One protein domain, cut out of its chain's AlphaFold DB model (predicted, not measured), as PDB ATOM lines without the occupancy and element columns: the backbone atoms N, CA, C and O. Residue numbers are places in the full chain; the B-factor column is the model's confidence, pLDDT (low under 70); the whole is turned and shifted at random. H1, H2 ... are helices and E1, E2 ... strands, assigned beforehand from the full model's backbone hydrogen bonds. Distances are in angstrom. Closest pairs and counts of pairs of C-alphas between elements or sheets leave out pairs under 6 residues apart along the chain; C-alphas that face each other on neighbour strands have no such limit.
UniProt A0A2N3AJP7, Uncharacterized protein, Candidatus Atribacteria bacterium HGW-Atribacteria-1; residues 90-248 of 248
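Overview. This is residues 90 to 248 of the 248 residues of an uncharacterized protein of Candidatus Atribacteria bacterium HGW-Atribacteria-1 (UniProt A0A2N3AJP7). A strongly twisted sheet of six strands makes a wall with the two long helices, H3 and H4, over one of its faces; H3 covers the end of the sheet with E6 and E5, and H4 packs on H3 at 42 degrees and runs near E3, E4 and E2. The short H1 lies off the sheet, farthest of the named elements from the mean of the C-alphas, and long loops reach outward. The printed part has 159 residues, with four named helices and six named strands in the order E1 E2 H1 E3 E4 H2 H3 E5 E6 H4. The sheet's order is E1 E2 E3 E4 E6 E5, antiparallel throughout, and the class is mixed, helices and strands. The whole is compact and rounded, with a radius of gyration of the C-alphas of 16.3 A and spans of 47 by 38 by 32 A.

Arrangement. The sheet runs, strand beside strand, from the edge strand E1, residues 92 to 99, through E2, residues 102 to 110, E3, residues 138 to 144, E4, residues 151 to 155, and E6, residues 215 to 219, to the edge strand E5, residues 207 to 209. From edge to edge the strands' lines turn by 108 degrees. E1 and E2 form a hairpin, with N 93 and O 108 2.8 A apart. Between E2 and E3, N 109 and O 139 are 2.9 A apart. E3 and E4 form a hairpin at 171 degrees between their directions, with N 143 and O 153 at 2.8 A. Between E4 and E6, N 154 and O 216 are 2.8 A apart. E5 and E6 form a hairpin, with N 217 and O 208 at 2.8 A. These N and O pairs are within hydrogen-bond range. H3, residues 176 to 190, is on the sheet, over E6 and E5, at a height over the sheet of 9.1 A. It runs along the strands, at 11 degrees to E6 on the local plane; its closest C-alphas to E5 are those of Gly 184 and Ile 207, 6.4 A apart. H4, residues 227 to 247, is also on the sheet and is near E3, with 7 pairs of C-alphas within 10 A. H3 and H4 make two layers with the sheet, helices on one face of it. H3 touches H4 with residues 183 to 187 alone, at a steep tilt of 42 degrees, opposite ways; the closest C-alphas, of Phe 183 and Leu 243, are 7.2 A apart. H2, residues 158 to 161, is on the sheet but over none of its strands, only just: 2 of its 4 C-alphas fall on E3. H2 and H3 are close but not clearly touching, with the C-alphas of Lys 158 and Leu 176 closest at 6.2 A. E4, H2 with H3, and E5 form a split strand-helix-strand unit, two strands running the same way with E6 between them, and its crossover is right-handed. H1, residues 116 to 120, is not on the sheet and is apart from H3 and H4. In H1, H3 and H4 every O i to N i+4 pair is within hydrogen-bond range; H2 is too short for such a pair.

Along the chain. E1 begins at C-alpha 92 (206.867, 218.134, 153.196) and measures 20.0 A from first to last C-alpha. E2 measures 25.1 A, E3 16.9 A, E4 12.5 A, E6 12.7 A and E5 6.7 A. H3 begins at C-alpha 176 (221.980, 217.551, 168.197) and measures 20.9 A. H4 measures 30.7 A and ends at C-alpha 247 (221.355, 225.005, 158.988). H1 measures 6.0 A and H2 5.7 A.

Size, cuts and confidence. The C-alphas of Lys 131 and Ser 201, the two farthest apart, are 48.6 A apart. The printed part has no cut and ends at the chain's last residue, 248. The long links are H1 to E3, H2 to H3 and H3 to E5. The mean pLDDT of the printed part is 72.7; 64 residues are under 70, among them residues 94 to 149.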
ATOM      1  N   TYR A  90     206.281 220.154 148.069       68.31
ATOM      2  CA  TYR A  90     207.551 219.821 147.411       68.31
ATOM      3  C   TYR A  90     208.666 219.466 148.407       68.31
ATOM      4  O   TYR A  90     209.663 218.849 148.033       68.31
ATOM      5  N   LEU A  91     208.495 219.852 149.672       71.56
ATOM      6  CA  LEU A  91     209.439 219.662 150.767       71.56
ATOM      7  C   LEU A  91     208.867 218.764 151.874       71.56
ATOM      8  O   LEU A  91     209.639 218.078 152.545       71.56
ATOM      9  N   ILE A  92     207.546 218.769 152.065       73.56
ATOM     10  CA  ILE A  92     206.867 218.134 153.196       73.56
ATOM     11  C   ILE A  92     205.979 216.993 152.719       73.56
ATOM     12  O   ILE A  92     205.168 217.151 151.811       73.56
ATOM     13  N   ASP A  93     206.144 215.845 153.364       70.75
ATOM     14  CA  ASP A  93     205.317 214.658 153.210       70.75
ATOM     15  C   ASP A  93     204.458 214.461 154.462       70.75
ATOM     16  O   ASP A  93     204.982 214.298 155.570       70.75
ATOM     17  N   GLU A  94     203.141 214.476 154.282       69.25
ATOM     18  CA  GLU A  94     202.172 214.173 155.329       69.25
ATOM     19  C   GLU A  94     201.932 212.663 155.383       69.25
ATOM     20  O   GLU A  94     201.416 212.055 154.445       69.25
ATOM     21  N   VAL A  95     202.257 212.043 156.518       66.12
ATOM     22  CA  VAL A  95     201.992 210.623 156.743       66.12
ATOM     23  C   VAL A  95     201.155 210.451 158.001       66.12
ATOM     24  O   VAL A  95     201.603 210.661 159.129       66.12
ATOM     25  N   LYS A  96     199.928 209.969 157.811       63.91
ATOM     26  CA  LYS A  96     199.041 209.581 158.912       63.91
ATOM     27  C   LYS A  96     199.393 208.161 159.342       63.91
ATOM     28  O   LYS A  96     199.138 207.211 158.600       63.91
ATOM     29  N   ARG A  97     199.997 207.989 160.524       59.41
ATOM     30  CA  ARG A  97     200.330 206.663 161.074       59.41
ATOM     31  C   ARG A  97     199.570 206.406 162.368       59.41
ATOM     32  O   ARG A  97     199.461 207.261 163.241       59.41
ATOM     33  N   LYS A  98     199.078 205.179 162.525       51.62
ATOM     34  CA  LYS A  98     198.629 204.685 163.830       51.62
ATOM     35  C   LYS A  98     199.842 204.150 164.572       51.62
ATOM     36  O   LYS A  98     200.379 203.117 164.185       51.62
ATOM     37  N   GLU A  99     200.265 204.839 165.622       45.91
ATOM     38  CA  GLU A  99     201.295 204.342 166.531       45.91
ATOM     39  C   GLU A  99     200.657 204.200 167.921       45.91
ATOM     40  O   GLU A  99     200.396 205.184 168.612       45.91
ATOM     41  N   GLY A 100     200.314 202.964 168.303       54.66
ATOM     42  CA  GLY A 100     199.563 202.673 169.532       54.66
ATOM     43  C   GLY A 100     198.039 202.819 169.389       54.66
ATOM     44  O   GLY A 100     197.468 202.461 168.359       54.66
ATOM     45  N   LYS A 101     197.360 203.288 170.451       43.62
ATOM     46  CA  LYS A 101     195.892 203.494 170.485       43.62
ATOM     47  C   LYS A 101     195.438 204.834 169.886       43.62
ATOM     48  O   LYS A 101     194.237 205.065 169.769       43.62
ATOM     49  N   GLU A 102     196.374 205.693 169.498       50.38
ATOM     50  CA  GLU A 102     196.111 207.049 169.017       50.38
ATOM     51  C   GLU A 102     196.427 207.179 167.522       50.38
ATOM     52  O   GLU A 102     197.380 206.593 167.002       50.38
ATOM     53  N   ASN A 103     195.609 207.967 166.821       55.34
ATOM     54  CA  ASN A 103     195.904 208.398 165.457       55.34
ATOM     55  C   ASN A 103     196.876 209.577 165.542       55.34
ATOM     56  O   ASN A 103     196.466 210.653 165.978       55.34
ATOM     57  N   LYS A 104     198.127 209.365 165.127       59.09
ATOM     58  CA  LYS A 104     199.193 210.364 165.162       59.09
ATOM     59  C   LYS A 104     199.501 210.850 163.747       59.09
ATOM     60  O   LYS A 104     199.616 210.056 162.811       59.09
ATOM     61  N   GLU A 105     199.610 212.161 163.585       63.38
ATOM     62  CA  GLU A 105     199.952 212.786 162.306       63.38
ATOM     63  C   GLU A 105     201.429 213.183 162.332       63.38
ATOM     64  O   GLU A 105     201.900 213.859 163.253       63.38
ATOM     65  N   PHE A 106     202.178 212.675 161.352       66.38
ATOM     66  CA  PHE A 106     203.609 212.898 161.225       66.38
ATOM     67  C   PHE A 106     203.876 213.647 159.930       66.38
ATOM     68  O   PHE A 106     203.468 213.205 158.854       66.38
ATOM     69  N   TYR A 107     204.625 214.739 160.032       69.88
ATOM     70  CA  TYR A 107     205.058 215.505 158.875       69.88
ATOM     71  C   TYR A 107     206.567 215.363 158.730       69.88
ATOM     72  O   TYR A 107     207.347 215.673 159.642       69.88
ATOM     73  N   TYR A 108     206.977 214.853 157.576       68.94
ATOM     74  CA  TYR A 108     208.368 214.590 157.266       68.94
ATOM     75  C   TYR A 108     208.889 215.600 156.259       68.94
ATOM     76  O   TYR A 108     208.245 215.872 155.252       68.94
ATOM     77  N   MET A 109     210.091 216.102 156.499       69.25
ATOM     78  CA  MET A 109     210.786 216.982 155.574       69.25
ATOM     79  C   MET A 109     211.794 216.192 154.745       69.25
ATOM     80  O   MET A 109     212.524 215.344 155.275       69.25
ATOM     81  N   LEU A 110     211.861 216.469 153.443       66.44
ATOM     82  CA  LEU A 110     212.889 215.908 152.569       66.44
ATOM     83  C   LEU A 110     214.289 216.308 153.054       66.44
ATOM     84  O   LEU A 110     214.546 217.464 153.364       66.44
ATOM     85  N   THR A 111     215.202 215.341 153.101       63.78
ATOM     86  CA  THR A 111     216.593 215.542 153.543       63.78
ATOM     87  C   THR A 111     217.427 216.369 152.560       63.78
ATOM     88  O   THR A 111     217.132 216.378 151.366       63.78
ATOM     89  N   LYS A 112     218.561 216.912 153.030       59.00
ATOM     90  CA  LYS A 112     219.550 217.688 152.253       59.00
ATOM     91  C   LYS A 112     219.835 217.227 150.812       59.00
ATOM     92  O   LYS A 112     219.849 218.079 149.926       59.00
ATOM     93  N   PRO A 113     220.018 215.925 150.509       59.19
ATOM     94  CA  PRO A 113     220.221 215.454 149.131       59.19
ATOM     95  C   PRO A 113     219.094 215.812 148.148       59.19
ATOM     96  O   PRO A 113     219.319 215.819 146.941       59.19
ATOM     97  N   HIS A 114     217.903 216.127 148.657       61.91
ATOM     98  CA  HIS A 114     216.713 216.491 147.891       61.91
ATOM     99  C   HIS A 114     216.383 217.987 147.992       61.91
ATOM    100  O   HIS A 114     215.355 218.414 147.479       61.91
ATOM    101  N   HIS A 115     217.247 218.814 148.601       58.50
ATOM    102  CA  HIS A 115     217.038 220.268 148.686       58.50
ATOM    103  C   HIS A 115     216.972 220.947 147.316       58.50
ATOM    104  O   HIS A 115     216.275 221.942 147.167       58.50
ATOM    105  N   ASN A 116     217.614 220.397 146.280       57.59
ATOM    106  CA  ASN A 116     217.448 220.930 144.923       57.59
ATOM    107  C   ASN A 116     215.978 220.900 144.476       57.59
ATOM    108  O   ASN A 116     215.548 221.776 143.737       57.59
ATOM    109  N   ASN A 117     215.180 219.962 144.993       59.53
ATOM    110  CA  ASN A 117     213.748 219.885 144.732       59.53
ATOM    111  C   ASN A 117     212.941 220.995 145.439       59.53
ATOM    112  O   ASN A 117     211.849 221.332 145.000       59.53
ATOM    113  N   VAL A 118     213.494 221.612 146.490       56.59
ATOM    114  CA  VAL A 118     212.937 222.803 147.165       56.59
ATOM    115  C   VAL A 118     213.029 224.026 146.262       56.59
ATOM    116  O   VAL A 118     212.128 224.859 146.250       56.59
ATOM    117  N   VAL A 119     214.116 224.115 145.496       55.66
ATOM    118  CA  VAL A 119     214.386 225.230 144.582       55.66
ATOM    119  C   VAL A 119     213.702 225.012 143.234       55.66
ATOM    120  O   VAL A 119     213.112 225.938 142.690       55.66
ATOM    121  N   LEU A 120     213.778 223.791 142.699       62.66
ATOM    122  CA  LEU A 120     213.298 223.466 141.357       62.66
ATOM    123  C   LEU A 120     211.808 223.091 141.323       62.66
ATOM    124  O   LEU A 120     211.181 223.228 140.281       62.66
ATOM    125  N   GLN A 121     211.245 222.628 142.447       65.44
ATOM    126  CA  GLN A 121     209.848 222.179 142.578       65.44
ATOM    127  C   GLN A 121     209.416 221.147 141.515       65.44
ATOM    128  O   GLN A 121     208.244 221.061 141.156       65.44
ATOM    129  N   GLU A 122     210.358 220.347 141.011       65.38
ATOM    130  CA  GLU A 122     210.123 219.389 139.922       65.38
ATOM    131  C   GLU A 122     209.344 218.143 140.368       65.38
ATOM    132  O   GLU A 122     208.685 217.504 139.548       65.38
ATOM    133  N   LYS A 123     209.426 217.775 141.654       65.75
ATOM    134  CA  LYS A 123     208.748 216.609 142.247       65.75
ATOM    135  C   LYS A 123     208.096 216.967 143.577       65.75
ATOM    136  O   LYS A 123     208.541 217.884 144.265       65.75
ATOM    137  N   ILE A 124     207.067 216.232 143.983       69.69
ATOM    138  CA  ILE A 124     206.481 216.378 145.324       69.69
ATOM    139  C   ILE A 124     207.144 215.415 146.311       69.69
ATOM    140  O   ILE A 124     207.739 214.409 145.925       69.69
ATOM    141  N   ALA A 125     207.075 215.708 147.611       63.88
ATOM    142  CA  ALA A 125     207.772 214.921 148.625       63.88
ATOM    143  C   ALA A 125     207.305 213.454 148.674       63.88
ATOM    144  O   ALA A 125     208.094 212.566 149.011       63.88
ATOM    145  N   THR A 126     206.056 213.166 148.298       67.75
ATOM    146  CA  THR A 126     205.505 211.803 148.186       67.75
ATOM    147  C   THR A 126     206.154 210.977 147.074       67.75
ATOM    148  O   THR A 126     206.180 209.753 147.182       67.75
ATOM    149  N   ASP A 127     206.748 211.614 146.058       69.69
ATOM    150  CA  ASP A 127     207.422 210.927 144.943       69.69
ATOM    151  C   ASP A 127     208.724 210.238 145.383       69.69
ATOM    152  O   ASP A 127     209.278 209.406 144.663       69.69
ATOM    153  N   PHE A 128     209.218 210.566 146.582       65.12
ATOM    154  CA  PHE A 128     210.363 209.918 147.209       65.12
ATOM    155  C   PHE A 128     209.863 208.812 148.157       65.12
ATOM    156  O   PHE A 128     209.391 209.112 149.258       65.12
ATOM    157  N   PRO A 129     209.934 207.521 147.781       57.88
ATOM    158  CA  PRO A 129     209.362 206.447 148.588       57.88
ATOM    159  C   PRO A 129     210.093 206.282 149.927       57.88
ATOM    160  O   PRO A 129     211.322 206.185 149.980       57.88
ATOM    161  N   ILE A 130     209.325 206.170 151.015       56.62
ATOM    162  CA  ILE A 130     209.819 205.700 152.314       56.62
ATOM    163  C   ILE A 130     209.881 204.173 152.232       56.62
ATOM    164  O   ILE A 130     208.889 203.495 152.489       56.62
ATOM    165  N   LYS A 131     211.019 203.598 151.830       49.94
ATOM    166  CA  LYS A 131     211.196 202.143 151.965       49.94
ATOM    167  C   LYS A 131     211.297 201.799 153.454       49.94
ATOM    168  O   LYS A 131     212.054 202.453 154.176       49.94
ATOM    169  N   GLU A 132     210.564 200.784 153.917       40.22
ATOM    170  CA  GLU A 132     210.748 200.232 155.266       40.22
ATOM    171  C   GLU A 132     212.238 199.921 155.493       40.22
ATOM    172  O   GLU A 132     212.886 199.272 154.674       40.22
ATOM    173  N   GLY A 133     212.810 200.474 156.565       41.38
ATOM    174  CA  GLY A 133     214.237 200.347 156.890       41.38
ATOM    175  C   GLY A 133     215.167 201.434 156.323       41.38
ATOM    176  O   GLY A 133     216.324 201.494 156.734       41.38
ATOM    177  N   PHE A 134     214.697 202.340 155.453       42.84
ATOM    178  CA  PHE A 134     215.498 203.452 154.916       42.84
ATOM    179  C   PHE A 134     214.842 204.816 155.202       42.84
ATOM    180  O   PHE A 134     214.150 205.390 154.368       42.84
ATOM    181  N   VAL A 135     215.133 205.387 156.377       51.00
ATOM    182  CA  VAL A 135     214.714 206.750 156.798       51.00
ATOM    183  C   VAL A 135     215.608 207.848 156.175       51.00
ATOM    184  O   VAL A 135     215.525 209.022 156.508       51.00
ATOM    185  N   TRP A 136     216.496 207.496 155.242       51.38
ATOM    186  CA  TRP A 136     217.545 208.401 154.750       51.38
ATOM    187  C   TRP A 136     217.056 209.504 153.804       51.38
ATOM    188  O   TRP A 136     217.832 210.404 153.506       51.38
ATOM    189  N   HIS A 137     215.810 209.440 153.323       55.66
ATOM    190  CA  HIS A 137     215.260 210.419 152.372       55.66
ATOM    191  C   HIS A 137     214.313 211.441 153.012       55.66
ATOM    192  O   HIS A 137     214.053 212.484 152.412       55.66
ATOM    193  N   LYS A 138     213.800 211.145 154.214       58.53
ATOM    194  CA  LYS A 138     212.789 211.943 154.916       58.53
ATOM    195  C   LYS A 138     213.132 212.019 156.404       58.53
ATOM    196  O   LYS A 138     213.099 211.008 157.103       58.53
ATOM    197  N   GLY A 139     213.496 213.205 156.889       56.94
ATOM    198  CA  GLY A 139     213.670 213.473 158.316       56.94
ATOM    199  C   GLY A 139     212.317 213.767 158.963       56.94
ATOM    200  O   GLY A 139     211.489 214.441 158.357       56.94
ATOM    201  N   VAL A 140     212.066 213.263 160.177       53.44
ATOM    202  CA  VAL A 140     210.903 213.716 160.964       53.44
ATOM    203  C   VAL A 140     211.105 215.202 161.233       53.44
ATOM    204  O   VAL A 140     212.155 215.561 161.753       53.44
ATOM    205  N   PHE A 141     210.137 216.033 160.853       61.38
ATOM    206  CA  PHE A 141     210.201 217.488 160.990       61.38
ATOM    207  C   PHE A 141     209.210 217.979 162.043       61.38
ATOM    208  O   PHE A 141     209.570 218.763 162.917       61.38
ATOM    209  N   LEU A 142     207.985 217.451 162.029       59.84
ATOM    210  CA  LEU A 142     206.942 217.857 162.960       59.84
ATOM    211  C   LEU A 142     206.088 216.661 163.382       59.84
ATOM    212  O   LEU A 142     205.659 215.848 162.564       59.84
ATOM    213  N   TYR A 143     205.838 216.594 164.683       57.00
ATOM    214  CA  TYR A 143     204.851 215.743 165.318       57.00
ATOM    215  C   TYR A 143     203.836 216.645 166.013       57.00
ATOM    216  O   TYR A 143     204.187 217.438 166.891       57.00
ATOM    217  N   THR A 144     202.568 216.526 165.640       51.78
ATOM    218  CA  THR A 144     201.510 217.298 166.286       51.78
ATOM    219  C   THR A 144     200.524 216.357 166.951       51.78
ATOM    220  O   THR A 144     199.798 215.628 166.280       51.78
ATOM    221  N   ASP A 145     200.472 216.394 168.280       50.41
ATOM    222  CA  ASP A 145     199.452 215.698 169.061       50.41
ATOM    223  C   ASP A 145     198.520 216.712 169.713       50.41
ATOM    224  O   ASP A 145     198.464 216.899 170.930       50.41
ATOM    225  N   PHE A 146     197.779 217.421 168.862       49.41
ATOM    226  CA  PHE A 146     196.808 218.416 169.313       49.41
ATOM    227  C   PHE A 146     195.657 217.814 170.121       49.41
ATOM    228  O   PHE A 146     194.872 218.564 170.700       49.41
ATOM    229  N   LYS A 147     195.487 216.486 170.130       44.50
ATOM    230  CA  LYS A 147     194.335 215.847 170.773       44.50
ATOM    231  C   LYS A 147     194.470 215.747 172.286       44.50
ATOM    232  O   LYS A 147     193.435 215.835 172.942       44.50
ATOM    233  N   GLU A 148     195.678 215.612 172.833       47.97
ATOM    234  CA  GLU A 148     195.832 215.345 174.272       47.97
ATOM    235  C   GLU A 148     196.808 216.264 175.010       47.97
ATOM    236  O   GLU A 148     196.607 216.528 176.199       47.97
ATOM    237  N   THR A 149     197.851 216.779 174.354       53.97
ATOM    238  CA  THR A 149     198.954 217.428 175.079       53.97
ATOM    239  C   THR A 149     199.017 218.938 174.938       53.97
ATOM    240  O   THR A 149     199.710 219.538 175.755       53.97
ATOM    241  N   GLU A 150     198.294 219.559 173.994       71.44
ATOM    242  CA  GLU A 150     198.429 220.998 173.679       71.44
ATOM    243  C   GLU A 150     199.914 221.383 173.506       71.44
ATOM    244  O   GLU A 150     200.423 222.354 174.082       71.44
ATOM    245  N   GLU A 151     200.637 220.551 172.755       75.81
ATOM    246  CA  GLU A 151     202.067 220.685 172.496       75.81
ATOM    247  C   GLU A 151     202.360 220.477 171.007       75.81
ATOM    248  O   GLU A 151     201.944 219.493 170.394       75.81
ATOM    249  N   ILE A 152     203.129 221.403 170.441       78.25
ATOM    250  CA  ILE A 152     203.732 221.258 169.119       78.25
ATOM    251  C   ILE A 152     205.098 220.611 169.338       78.25
ATOM    252  O   ILE A 152     205.931 221.158 170.060       78.25
ATOM    253  N   THR A 153     205.335 219.440 168.748       78.12
ATOM    254  CA  THR A 153     206.614 218.740 168.893       78.12
ATOM    255  C   THR A 153     207.391 218.792 167.591       78.12
ATOM    256  O   THR A 153     206.908 218.386 166.539       78.12
ATOM    257  N   ILE A 154     208.634 219.236 167.661       78.94
ATOM    258  CA  ILE A 154     209.551 219.249 166.526       78.94
ATOM    259  C   ILE A 154     210.496 218.076 166.709       78.94
ATOM    260  O   ILE A 154     211.157 217.968 167.743       78.94
ATOM    261  N   GLY A 155     210.545 217.193 165.716       74.50
ATOM    262  CA  GLY A 155     211.551 216.141 165.653       74.50
ATOM    263  C   GLY A 155     212.797 216.674 164.963       74.50
ATOM    264  O   GLY A 155     212.703 217.305 163.916       74.50
ATOM    265  N   LEU A 156     213.966 216.415 165.535       75.12
ATOM    266  CA  LEU A 156     215.244 216.663 164.891       75.12
ATOM    267  C   LEU A 156     215.900 215.328 164.562       75.12
ATOM    268  O   LEU A 156     216.020 214.442 165.409       75.12
ATOM    269  N   ASN A 157     216.365 215.193 163.323       73.94
ATOM    270  CA  ASN A 157     217.156 214.048 162.901       73.94
ATOM    271  C   ASN A 157     218.584 214.497 162.596       73.94
ATOM    272  O   ASN A 157     218.807 215.313 161.705       73.94
ATOM    273  N   LYS A 158     219.562 213.915 163.297       74.62
ATOM    274  CA  LYS A 158     220.985 214.212 163.097       74.62
ATOM    275  C   LYS A 158     221.414 214.053 161.635       74.62
ATOM    276  O   LYS A 158     222.215 214.846 161.154       74.62
ATOM    277  N   SER A 159     220.872 213.066 160.915       69.44
ATOM    278  CA  SER A 159     221.222 212.838 159.506       69.44
ATOM    279  C   SER A 159     220.830 213.996 158.584       69.44
ATOM    280  O   SER A 159     221.401 214.109 157.504       69.44
ATOM    281  N   PHE A 160     219.901 214.856 159.007       70.44
ATOM    282  CA  PHE A 160     219.441 216.008 158.237       70.44
ATOM    283  C   PHE A 160     220.510 217.105 158.135       70.44
ATOM    284  O   PHE A 160     220.631 217.757 157.104       70.44
ATOM    285  N   PHE A 161     221.316 217.263 159.187       74.06
ATOM    286  CA  PHE A 161     222.323 218.323 159.308       74.06
ATOM    287  C   PHE A 161     223.728 217.870 158.895       74.06
ATOM    288  O   PHE A 161     224.667 218.662 158.850       74.06
ATOM    289  N   ILE A 162     223.905 216.579 158.609       71.56
ATOM    290  CA  ILE A 162     225.195 216.022 158.215       71.56
ATOM    291  C   ILE A 162     225.329 216.079 156.689       71.56
ATOM    292  O   ILE A 162     224.539 215.499 155.949       71.56
ATOM    293  N   SER A 163     226.391 216.727 156.205       62.19
ATOM    294  CA  SER A 163     226.631 216.928 154.766       62.19
ATOM    295  C   SER A 163     227.066 215.669 154.001       62.19
ATOM    296  O   SER A 163     226.872 215.593 152.788       62.19
ATOM    297  N   LYS A 164     227.678 214.688 154.677       62.03
ATOM    298  CA  LYS A 164     228.190 213.437 154.088       62.03
ATOM    299  C   LYS A 164     228.050 212.293 155.084       62.03
ATOM    300  O   LYS A 164     228.213 212.504 156.276       62.03
ATOM    301  N   ARG A 165     227.796 211.064 154.628       54.94
ATOM    302  CA  ARG A 165     227.663 209.893 155.516       54.94
ATOM    303  C   ARG A 165     228.886 209.764 156.444       54.94
ATOM    304  O   ARG A 165     230.007 209.693 155.957       54.94
ATOM    305  N   GLY A 166     228.654 209.735 157.760       60.50
ATOM    306  CA  GLY A 166     229.721 209.716 158.775       60.50
ATOM    307  C   GLY A 166     230.358 211.079 159.078       60.50
ATOM    308  O   GLY A 166     231.327 211.136 159.823       60.50
ATOM    309  N   GLY A 167     229.833 212.163 158.506       68.00
ATOM    310  CA  GLY A 167     230.279 213.526 158.763       68.00
ATOM    311  C   GLY A 167     229.794 214.082 160.100       68.00
ATOM    312  O   GLY A 167     228.922 213.522 160.769       68.00
ATOM    313  N   GLU A 168     230.375 215.216 160.468       79.25
ATOM    314  CA  GLU A 168     230.047 215.948 161.687       79.25
ATOM    315  C   GLU A 168     228.896 216.935 161.455       79.25
ATOM    316  O   GLU A 168     228.533 217.246 160.316       79.25
ATOM    317  N   LEU A 169     228.314 217.414 162.556       82.38
ATOM    318  CA  LEU A 169     227.362 218.519 162.520       82.38
ATOM    319  C   LEU A 169     228.059 219.816 162.067       82.38
ATOM    320  O   LEU A 169     229.282 219.938 162.192       82.38
ATOM    321  N   PRO A 170     227.306 220.801 161.544       79.50
ATOM    322  CA  PRO A 170     227.864 222.102 161.210       79.50
ATOM    323  C   PRO A 170     228.505 222.737 162.446       79.50
ATOM    324  O   PRO A 170     227.900 222.783 163.516       79.50
ATOM    325  N   LYS A 171     229.726 223.259 162.313       83.62
ATOM    326  CA  LYS A 171     230.343 224.038 163.395       83.62
ATOM    327  C   LYS A 171     229.483 225.286 163.670       83.62
ATOM    328  O   LYS A 171     229.014 225.890 162.707       83.62
ATOM    329  N   PRO A 172     229.298 225.701 164.937       87.31
ATOM    330  CA  PRO A 172     229.999 225.247 166.145       87.31
ATOM    331  C   PRO A 172     229.338 224.069 166.892       87.31
ATOM    332  O   PRO A 172     229.788 223.731 167.987       87.31
ATOM    333  N   PHE A 173     228.296 223.446 166.340       88.62
ATOM    334  CA  PHE A 173     227.496 222.433 167.030       88.62
ATOM    335  C   PHE A 173     228.232 221.089 167.124       88.62
ATOM    336  O   PHE A 173     228.772 220.593 166.134       88.62
ATOM    337  N   LYS A 174     228.247 220.481 168.316       87.31
ATOM    338  CA  LYS A 174     228.872 219.171 168.570       87.31
ATOM    339  C   LYS A 174     227.827 218.068 168.636       87.31
ATOM    340  O   LYS A 174     228.032 216.969 168.119       87.31
ATOM    341  N   GLU A 175     226.689 218.382 169.239       89.94
ATOM    342  CA  GLU A 175     225.586 217.461 169.461       89.94
ATOM    343  C   GLU A 175     224.277 218.026 168.913       89.94
ATOM    344  O   GLU A 175     224.107 219.232 168.738       89.94
ATOM    345  N   LEU A 176     223.309 217.141 168.658       84.06
ATOM    346  CA  LEU A 176     221.980 217.551 168.197       84.06
ATOM    347  C   LEU A 176     221.283 218.457 169.225       84.06
ATOM    348  O   LEU A 176     220.526 219.351 168.861       84.06
ATOM    349  N   LYS A 177     221.602 218.257 170.505       90.44
ATOM    350  CA  LYS A 177     221.137 219.085 171.614       90.44
ATOM    351  C   LYS A 177     221.587 220.539 171.503       90.44
ATOM    352  O   LYS A 177     220.809 221.417 171.856       90.44
ATOM    353  N   ASP A 178     222.780 220.806 170.970       90.31
ATOM    354  CA  ASP A 178     223.251 222.181 170.762       90.31
ATOM    355  C   ASP A 178     222.364 222.903 169.739       90.31
ATOM    356  O   ASP A 178     221.952 224.039 169.961       90.31
ATOM    357  N   ILE A 179     222.000 222.206 168.658       86.75
ATOM    358  CA  ILE A 179     221.080 222.708 167.628       86.75
ATOM    359  C   ILE A 179     219.681 222.914 168.213       86.75
ATOM    360  O   ILE A 179     219.067 223.955 167.994       86.75
ATOM    361  N   ALA A 180     219.179 221.943 168.982       87.75
ATOM    362  CA  ALA A 180     217.873 222.043 169.626       87.75
ATOM    363  C   ALA A 180     217.794 223.245 170.579       87.75
ATOM    364  O   ALA A 180     216.791 223.955 170.586       87.75
ATOM    365  N   ASN A 181     218.856 223.487 171.356       90.31
ATOM    366  CA  ASN A 181     218.959 224.636 172.254       90.31
ATOM    367  C   ASN A 181     218.968 225.950 171.466       90.31
ATOM    368  O   ASN A 181     218.172 226.835 171.765       90.31
ATOM    369  N   GLU A 182     219.806 226.051 170.431       89.38
ATOM    370  CA  GLU A 182     219.883 227.234 169.567       89.38
ATOM    371  C   GLU A 182     218.530 227.545 168.911       89.38
ATOM    372  O   GLU A 182     218.071 228.686 168.920       89.38
ATOM    373  N   PHE A 183     217.847 226.527 168.381       88.06
ATOM    374  CA  PHE A 183     216.508 226.691 167.819       88.06
ATOM    375  C   PHE A 183     215.507 227.122 168.886       88.06
ATOM    376  O   PHE A 183     214.729 228.042 168.649       88.06
ATOM    377  N   GLY A 184     215.539 226.498 170.064       87.94
ATOM    378  CA  GLY A 184     214.679 226.858 171.185       87.94
ATOM    379  C   GLY A 184     214.820 228.329 171.580       87.94
ATOM    380  O   GLY A 184     213.812 229.015 171.727       87.94
ATOM    381  N   GLU A 185     216.047 228.836 171.701       89.75
ATOM    382  CA  GLU A 185     216.293 230.243 172.038       89.75
ATOM    383  C   GLU A 185     215.840 231.190 170.923       89.75
ATOM    384  O   GLU A 185     215.107 232.141 171.196       89.75
ATOM    385  N   ARG A 186     216.147 230.883 169.657       87.38
ATOM    386  CA  ARG A 186     215.688 231.688 168.512       87.38
ATOM    387  C   ARG A 186     214.170 231.747 168.400       87.38
ATOM    388  O   ARG A 186     213.622 232.806 168.112       87.38
ATOM    389  N   ILE A 187     213.477 230.631 168.628       87.81
ATOM    390  CA  ILE A 187     212.009 230.590 168.615       87.81
ATOM    391  C   ILE A 187     211.458 231.445 169.760       87.81
ATOM    392  O   ILE A 187     210.574 232.268 169.526       87.81
ATOM    393  N   LYS A 188     211.989 231.299 170.982       90.19
ATOM    394  CA  LYS A 188     211.560 232.116 172.128       90.19
ATOM    395  C   LYS A 188     211.742 233.604 171.859       90.19
ATOM    396  O   LYS A 188     210.830 234.370 172.137       90.19
ATOM    397  N   GLU A 189     212.893 234.002 171.326       89.25
ATOM    398  CA  GLU A 189     213.189 235.397 171.014       89.25
ATOM    399  C   GLU A 189     212.277 235.923 169.899       89.25
ATOM    400  O   GLU A 189     211.636 236.960 170.062       89.25
ATOM    401  N   HIS A 190     212.149 235.180 168.796       88.25
ATOM    402  CA  HIS A 190     211.376 235.610 167.633       88.25
ATOM    403  C   HIS A 190     209.869 235.719 167.909       88.25
ATOM    404  O   HIS A 190     209.187 236.524 167.269       88.25
ATOM    405  N   PHE A 191     209.340 234.914 168.836       87.94
ATOM    406  CA  PHE A 191     207.915 234.877 169.191       87.94
ATOM    407  C   PHE A 191     207.595 235.449 170.572       87.94
ATOM    408  O   PHE A 191     206.453 235.344 171.032       87.94
ATOM    409  N   LYS A 192     208.568 236.095 171.219       87.75
ATOM    410  CA  LYS A 192     208.347 236.815 172.470       87.75
ATOM    411  C   LYS A 192     207.239 237.850 172.281       87.75
ATOM    412  O   LYS A 192     207.250 238.585 171.297       87.75
ATOM    413  N   ASP A 193     206.277 237.870 173.201       84.31
ATOM    414  CA  ASP A 193     205.151 238.815 173.212       84.31
ATOM    415  C   ASP A 193     204.265 238.826 171.943       84.31
ATOM    416  O   ASP A 193     203.387 239.677 171.817       84.31
ATOM    417  N   LYS A 194     204.453 237.889 170.999       86.81
ATOM    418  CA  LYS A 194     203.621 237.803 169.787       86.81
ATOM    419  C   LYS A 194     202.286 237.126 170.051       86.81
ATOM    420  O   LYS A 194     201.281 237.532 169.482       86.81
ATOM    421  N   PHE A 195     202.286 236.095 170.893       85.75
ATOM    422  CA  PHE A 195     201.068 235.391 171.273       85.75
ATOM    423  C   PHE A 195     200.270 236.198 172.290       85.75
ATOM    424  O   PHE A 195     200.821 236.760 173.234       85.75
ATOM    425  N   GLU A 196     198.950 236.173 172.147       84.31
ATOM    426  CA  GLU A 196     198.066 236.513 173.251       84.31
ATOM    427  C   GLU A 196     198.068 235.350 174.253       84.31
ATOM    428  O   GLU A 196     198.005 234.187 173.853       84.31
ATOM    429  N   TYR A 197     198.130 235.633 175.552       82.06
ATOM    430  CA  TYR A 197     198.156 234.612 176.601       82.06
ATOM    431  C   TYR A 197     196.886 234.656 177.449       82.06
ATOM    432  O   TYR A 197     196.308 235.719 177.673       82.06
ATOM    433  N   ASN A 198     196.486 233.501 177.988       75.12
ATOM    434  CA  ASN A 198     195.360 233.408 178.924       75.12
ATOM    435  C   ASN A 198     195.598 234.259 180.183       75.12
ATOM    436  O   ASN A 198     194.667 234.846 180.731       75.12
ATOM    437  N   ASN A 199     196.855 234.349 180.630       74.38
ATOM    438  CA  ASN A 199     197.282 235.267 181.675       74.38
ATOM    439  C   ASN A 199     198.152 236.376 181.073       74.38
ATOM    440  O   ASN A 199     199.214 236.102 180.524       74.38
ATOM    441  N   LYS A 200     197.742 237.635 181.251       73.00
ATOM    442  CA  LYS A 200     198.434 238.817 180.710       73.00
ATOM    443  C   LYS A 200     199.855 239.028 181.248       73.00
ATOM    444  O   LYS A 200     200.582 239.837 180.686       73.00
ATOM    445  N   SER A 201     200.245 238.357 182.336       75.00
ATOM    446  CA  SER A 201     201.625 238.404 182.840       75.00
ATOM    447  C   SER A 201     202.568 237.408 182.153       75.00
ATOM    448  O   SER A 201     203.778 237.489 182.356       75.00
ATOM    449  N   ASP A 202     202.042 236.433 181.405       76.25
ATOM    450  CA  ASP A 202     202.859 235.518 180.609       76.25
ATOM    451  C   ASP A 202     203.335 236.244 179.330       76.25
ATOM    452  O   ASP A 202     202.571 236.968 178.701       76.25
ATOM    453  N   SER A 203     204.606 236.064 178.962       74.25
ATOM    454  CA  SER A 203     205.261 236.766 177.832       74.25
ATOM    455  C   SER A 203     206.062 235.842 176.906       74.25
ATOM    456  O   SER A 203     206.618 236.272 175.894       74.25
ATOM    457  N   GLY A 204     206.127 234.544 177.218       79.69
ATOM    458  CA  GLY A 204     206.955 233.592 176.483       79.69
ATOM    459  C   GLY A 204     206.334 232.210 176.360       79.69
ATOM    460  O   GLY A 204     205.629 231.734 177.255       79.69
ATOM    461  N   ILE A 205     206.659 231.542 175.255       81.88
ATOM    462  CA  ILE A 205     206.231 230.175 174.978       81.88
ATOM    463  C   ILE A 205     207.198 229.207 175.665       81.88
ATOM    464  O   ILE A 205     208.403 229.243 175.391       81.88
ATOM    465  N   PRO A 206     206.719 228.319 176.552       84.75
ATOM    466  CA  PRO A 206     207.577 227.316 177.159       84.75
ATOM    467  C   PRO A 206     208.054 226.311 176.108       84.75
ATOM    468  O   PRO A 206     207.239 225.644 175.470       84.75
ATOM    469  N   ILE A 207     209.373 226.159 175.984       88.31
ATOM    470  CA  ILE A 207     210.002 225.138 175.140       88.31
ATOM    471  C   ILE A 207     210.814 224.204 176.033       88.31
ATOM    472  O   ILE A 207     211.665 224.658 176.801       88.31
ATOM    473  N   LYS A 208     210.548 222.902 175.932       90.06
ATOM    474  CA  LYS A 208     211.341 221.839 176.563       90.06
ATOM    475  C   LYS A 208     212.085 221.059 175.494       90.06
ATOM    476  O   LYS A 208     211.553 220.838 174.415       90.06
ATOM    477  N   ILE A 209     213.287 220.602 175.811       87.50
ATOM    478  CA  ILE A 209     214.121 219.820 174.898       87.50
ATOM    479  C   ILE A 209     214.344 218.449 175.533       87.50
ATOM    480  O   ILE A 209     214.571 218.366 176.742       87.50
ATOM    481  N   SER A 210     214.221 217.376 174.749       86.00
ATOM    482  CA  SER A 210     214.518 216.023 175.227       86.00
ATOM    483  C   SER A 210     215.986 215.890 175.638       86.00
ATOM    484  O   SER A 210     216.850 216.635 175.177       86.00
ATOM    485  N   GLU A 211     216.294 214.936 176.518       85.50
ATOM    486  CA  GLU A 211     217.656 214.779 177.049       85.50
ATOM    487  C   GLU A 211     218.711 214.585 175.951       85.50
ATOM    488  O   GLU A 211     219.800 215.154 176.054       85.50
ATOM    489  N   ASP A 212     218.339 213.856 174.896       83.12
ATOM    490  CA  ASP A 212     219.126 213.539 173.700       83.12
ATOM    491  C   ASP A 212     219.073 214.624 172.602       83.12
ATOM    492  O   ASP A 212     219.729 214.494 171.567       83.12
ATOM    493  N   GLY A 213     218.290 215.691 172.798       83.31
ATOM    494  CA  GLY A 213     218.133 216.783 171.836       83.31
ATOM    495  C   GLY A 213     217.362 216.423 170.564       83.31
ATOM    496  O   GLY A 213     217.320 217.229 169.639       83.31
ATOM    497  N   THR A 214     216.756 215.235 170.480       82.00
ATOM    498  CA  THR A 214     216.010 214.805 169.286       82.00
ATOM    499  C   THR A 214     214.633 215.446 169.174       82.00
ATOM    500  O   THR A 214     214.012 215.362 168.115       82.00
ATOM    501  N   ARG A 215     214.122 216.070 170.242       82.50
ATOM    502  CA  ARG A 215     212.780 216.657 170.269       82.50
ATOM    503  C   ARG A 215     212.745 218.002 170.977       82.50
ATOM    504  O   ARG A 215     213.280 218.140 172.078       82.50
ATOM    505  N   LEU A 216     212.038 218.955 170.375       85.00
ATOM    506  CA  LEU A 216     211.598 220.186 171.027       85.00
ATOM    507  C   LEU A 216     210.092 220.086 171.261       85.00
ATOM    508  O   LEU A 216     209.344 219.811 170.331       85.00
ATOM    509  N   TYR A 217     209.654 220.342 172.485       84.19
ATOM    510  CA  TYR A 217     208.253 220.375 172.883       84.19
ATOM    511  C   TYR A 217     207.873 221.820 173.181       84.19
ATOM    512  O   TYR A 217     208.337 222.398 174.167       84.19
ATOM    513  N   ILE A 218     207.049 222.404 172.322       85.56
ATOM    514  CA  ILE A 218     206.566 223.776 172.434       85.56
ATOM    515  C   ILE A 218     205.165 223.730 173.032       85.56
ATOM    516  O   ILE A 218     204.233 223.210 172.419       85.56
ATOM    517  N   SER A 219     205.010 224.260 174.243       83.31
ATOM    518  CA  SER A 219     203.723 224.239 174.932       83.31
ATOM    519  C   SER A 219     202.845 225.404 174.503       83.31
ATOM    520  O   SER A 219     203.203 226.563 174.701       83.31
ATOM    521  N   ILE A 220     201.649 225.089 174.013       80.94
ATOM    522  CA  ILE A 220     200.618 226.073 173.658       80.94
ATOM    523  C   ILE A 220     199.487 226.130 174.702       80.94
ATOM    524  O   ILE A 220     198.456 226.750 174.491       80.94
ATOM    525  N   LYS A 221     199.681 225.539 175.884       79.31
ATOM    526  CA  LYS A 221     198.673 225.531 176.968       79.31
ATOM    527  C   LYS A 221     198.306 226.922 177.477       79.31
ATOM    528  O   LYS A 221     197.208 227.165 177.967       79.31
ATOM    529  N   LYS A 222     199.285 227.825 177.449       79.62
ATOM    530  CA  LYS A 222     199.165 229.166 178.029       79.62
ATOM    531  C   LYS A 222     198.680 230.214 177.033       79.62
ATOM    532  O   LYS A 222     198.323 231.309 177.467       79.62
ATOM    533  N   ILE A 223     198.690 229.911 175.735       81.94
ATOM    534  CA  ILE A 223     198.264 230.876 174.721       81.94
ATOM    535  C   ILE A 223     196.737 230.954 174.690       81.94
ATOM    536  O   ILE A 223     196.033 229.975 174.946       81.94
ATOM    537  N   ALA A 224     196.231 232.147 174.410       81.38
ATOM    538  CA  ALA A 224     194.817 232.396 174.237       81.38
ATOM    539  C   ALA A 224     194.278 231.654 173.015       81.38
ATOM    540  O   ALA A 224     194.972 231.339 172.046       81.38
ATOM    541  N   ASN A 225     192.993 231.373 173.074       78.62
ATOM    542  CA  ASN A 225     192.343 230.449 172.173       78.62
ATOM    543  C   ASN A 225     191.693 231.186 170.999       78.62
ATOM    544  O   ASN A 225     190.468 231.267 170.890       78.62
ATOM    545  N   THR A 226     192.532 231.814 170.176       82.31
ATOM    546  CA  THR A 226     192.112 232.774 169.149       82.31
ATOM    547  C   THR A 226     192.578 232.358 167.758       82.31
ATOM    548  O   THR A 226     193.545 231.613 167.595       82.31
ATOM    549  N   LYS A 227     191.887 232.853 166.724       82.31
ATOM    550  CA  LYS A 227     192.298 232.648 165.325       82.31
ATOM    551  C   LYS A 227     193.655 233.288 165.027       82.31
ATOM    552  O   LYS A 227     194.435 232.728 164.263       82.31
ATOM    553  N   ASP A 228     193.941 234.422 165.660       84.19
ATOM    554  CA  ASP A 228     195.216 235.121 165.507       84.19
ATOM    555  C   ASP A 228     196.363 234.287 166.075       84.19
ATOM    556  O   ASP A 228     197.359 234.070 165.394       84.19
ATOM    557  N   ASN A 229     196.188 233.694 167.258       87.06
ATOM    558  CA  ASN A 229     197.175 232.770 167.807       87.06
ATOM    559  C   ASN A 229     197.352 231.510 166.950       87.06
ATOM    560  O   ASN A 229     198.471 231.006 166.851       87.06
ATOM    561  N   ALA A 230     196.290 231.006 166.311       84.62
ATOM    562  CA  ALA A 230     196.411 229.899 165.358       84.62
ATOM    563  C   ALA A 230     197.291 230.295 164.166       84.62
ATOM    564  O   ALA A 230     198.164 229.529 163.763       84.62
ATOM    565  N   LYS A 231     197.131 231.520 163.653       86.12
ATOM    566  CA  LYS A 231     197.991 232.069 162.600       86.12
ATOM    567  C   LYS A 231     199.443 232.226 163.061       86.12
ATOM    568  O   LYS A 231     200.346 231.774 162.366       86.12
ATOM    569  N   ILE A 232     199.676 232.770 164.255       88.56
ATOM    570  CA  ILE A 232     201.032 232.931 164.806       88.56
ATOM    571  C   ILE A 232     201.707 231.561 165.010       88.56
ATOM    572  O   ILE A 232     202.911 231.423 164.798       88.56
ATOM    573  N   ALA A 233     200.952 230.517 165.371       86.88
ATOM    574  CA  ALA A 233     201.483 229.158 165.461       86.88
ATOM    575  C   ALA A 233     201.946 228.609 164.095       86.88
ATOM    576  O   ALA A 233     202.947 227.896 164.038       86.88
ATOM    577  N   ILE A 234     201.276 228.978 163.001       84.81
ATOM    578  CA  ILE A 234     201.704 228.642 161.634       84.81
ATOM    579  C   ILE A 234     202.931 229.460 161.221       84.81
ATOM    580  O   ILE A 234     203.883 228.895 160.687       84.81
ATOM    581  N   ASP A 235     202.982 230.750 161.561       86.56
ATOM    582  CA  ASP A 235     204.181 231.575 161.351       86.56
ATOM    583  C   ASP A 235     205.397 230.987 162.094       86.56
ATOM    584  O   ASP A 235     206.523 230.997 161.594       86.56
ATOM    585  N   MET A 236     205.177 230.409 163.280       87.19
ATOM    586  CA  MET A 236     206.204 229.683 164.027       87.19
ATOM    587  C   MET A 236     206.676 228.432 163.296       87.19
ATOM    588  O   MET A 236     207.883 228.198 163.225       87.19
ATOM    589  N   MET A 237     205.768 227.660 162.702       82.94
ATOM    590  CA  MET A 237     206.138 226.516 161.868       82.94
ATOM    591  C   MET A 237     206.964 226.919 160.641       82.94
ATOM    592  O   MET A 237     207.968 226.272 160.333       82.94
ATOM    593  N   GLU A 238     206.593 228.014 159.980       82.44
ATOM    594  CA  GLU A 238     207.341 228.580 158.856       82.44
ATOM    595  C   GLU A 238     208.752 229.025 159.272       82.44
ATOM    596  O   GLU A 238     209.746 228.756 158.585       82.44
ATOM    597  N   TYR A 239     208.869 229.649 160.444       83.44
ATOM    598  CA  TYR A 239     210.156 230.044 161.002       83.44
ATOM    599  C   TYR A 239     211.038 228.833 161.333       83.44
ATOM    600  O   TYR A 239     212.215 228.808 160.976       83.44
ATOM    601  N   ILE A 240     210.473 227.787 161.945       82.06
ATOM    602  CA  ILE A 240     211.181 226.531 162.240       82.06
ATOM    603  C   ILE A 240     211.689 225.873 160.953       82.06
ATOM    604  O   ILE A 240     212.851 225.466 160.890       82.06
ATOM    605  N   LYS A 241     210.852 225.809 159.907       79.19
ATOM    606  CA  LYS A 241     211.259 225.353 158.569       79.19
ATOM    607  C   LYS A 241     212.471 226.140 158.075       79.19
ATOM    608  O   LYS A 241     213.449 225.541 157.634       79.19
ATOM    609  N   THR A 242     212.432 227.463 158.201       78.00
ATOM    610  CA  THR A 242     213.528 228.347 157.787       78.00
ATOM    611  C   THR A 242     214.817 228.066 158.559       78.00
ATOM    612  O   THR A 242     215.875 227.954 157.942       78.00
ATOM    613  N   LEU A 243     214.750 227.891 159.884       79.69
ATOM    614  CA  LEU A 243     215.912 227.538 160.708       79.69
ATOM    615  C   LEU A 243     216.532 226.201 160.288       79.69
ATOM    616  O   LEU A 243     217.753 226.090 160.182       79.69
ATOM    617  N   ILE A 244     215.690 225.201 160.021       75.75
ATOM    618  CA  ILE A 244     216.132 223.875 159.586       75.75
ATOM    619  C   ILE A 244     216.826 223.958 158.227       75.75
ATOM    620  O   ILE A 244     217.937 223.454 158.101       75.75
ATOM    621  N   ILE A 245     216.230 224.639 157.246       72.44
ATOM    622  CA  ILE A 245     216.819 224.805 155.909       72.44
ATOM    623  C   ILE A 245     218.124 225.606 155.971       72.44
ATOM    624  O   ILE A 245     219.086 225.250 155.301       72.44
ATOM    625  N   ALA A 246     218.175 226.676 156.769       73.12
ATOM    626  CA  ALA A 246     219.362 227.521 156.881       73.12
ATOM    627  C   ALA A 246     220.565 226.774 157.474       73.12
ATOM    628  O   ALA A 246     221.710 227.096 157.152       73.12
ATOM    629  N   LEU A 247     220.311 225.795 158.345       72.69
ATOM    630  CA  LEU A 247     221.355 225.005 158.988       72.69
ATOM    631  C   LEU A 247     221.741 223.740 158.205       72.69
ATOM    632  O   LEU A 247     222.869 223.266 158.345       72.69
ATOM    633  N   ALA A 248     220.805 223.174 157.443       63.62
ATOM    634  CA  ALA A 248     220.947 221.883 156.780       63.62
ATOM    635  C   ALA A 248     221.832 221.936 155.532       63.62
ATOM    636  O   ALA A 248     222.916 221.317 155.592       63.62
TER     637      ALA A 248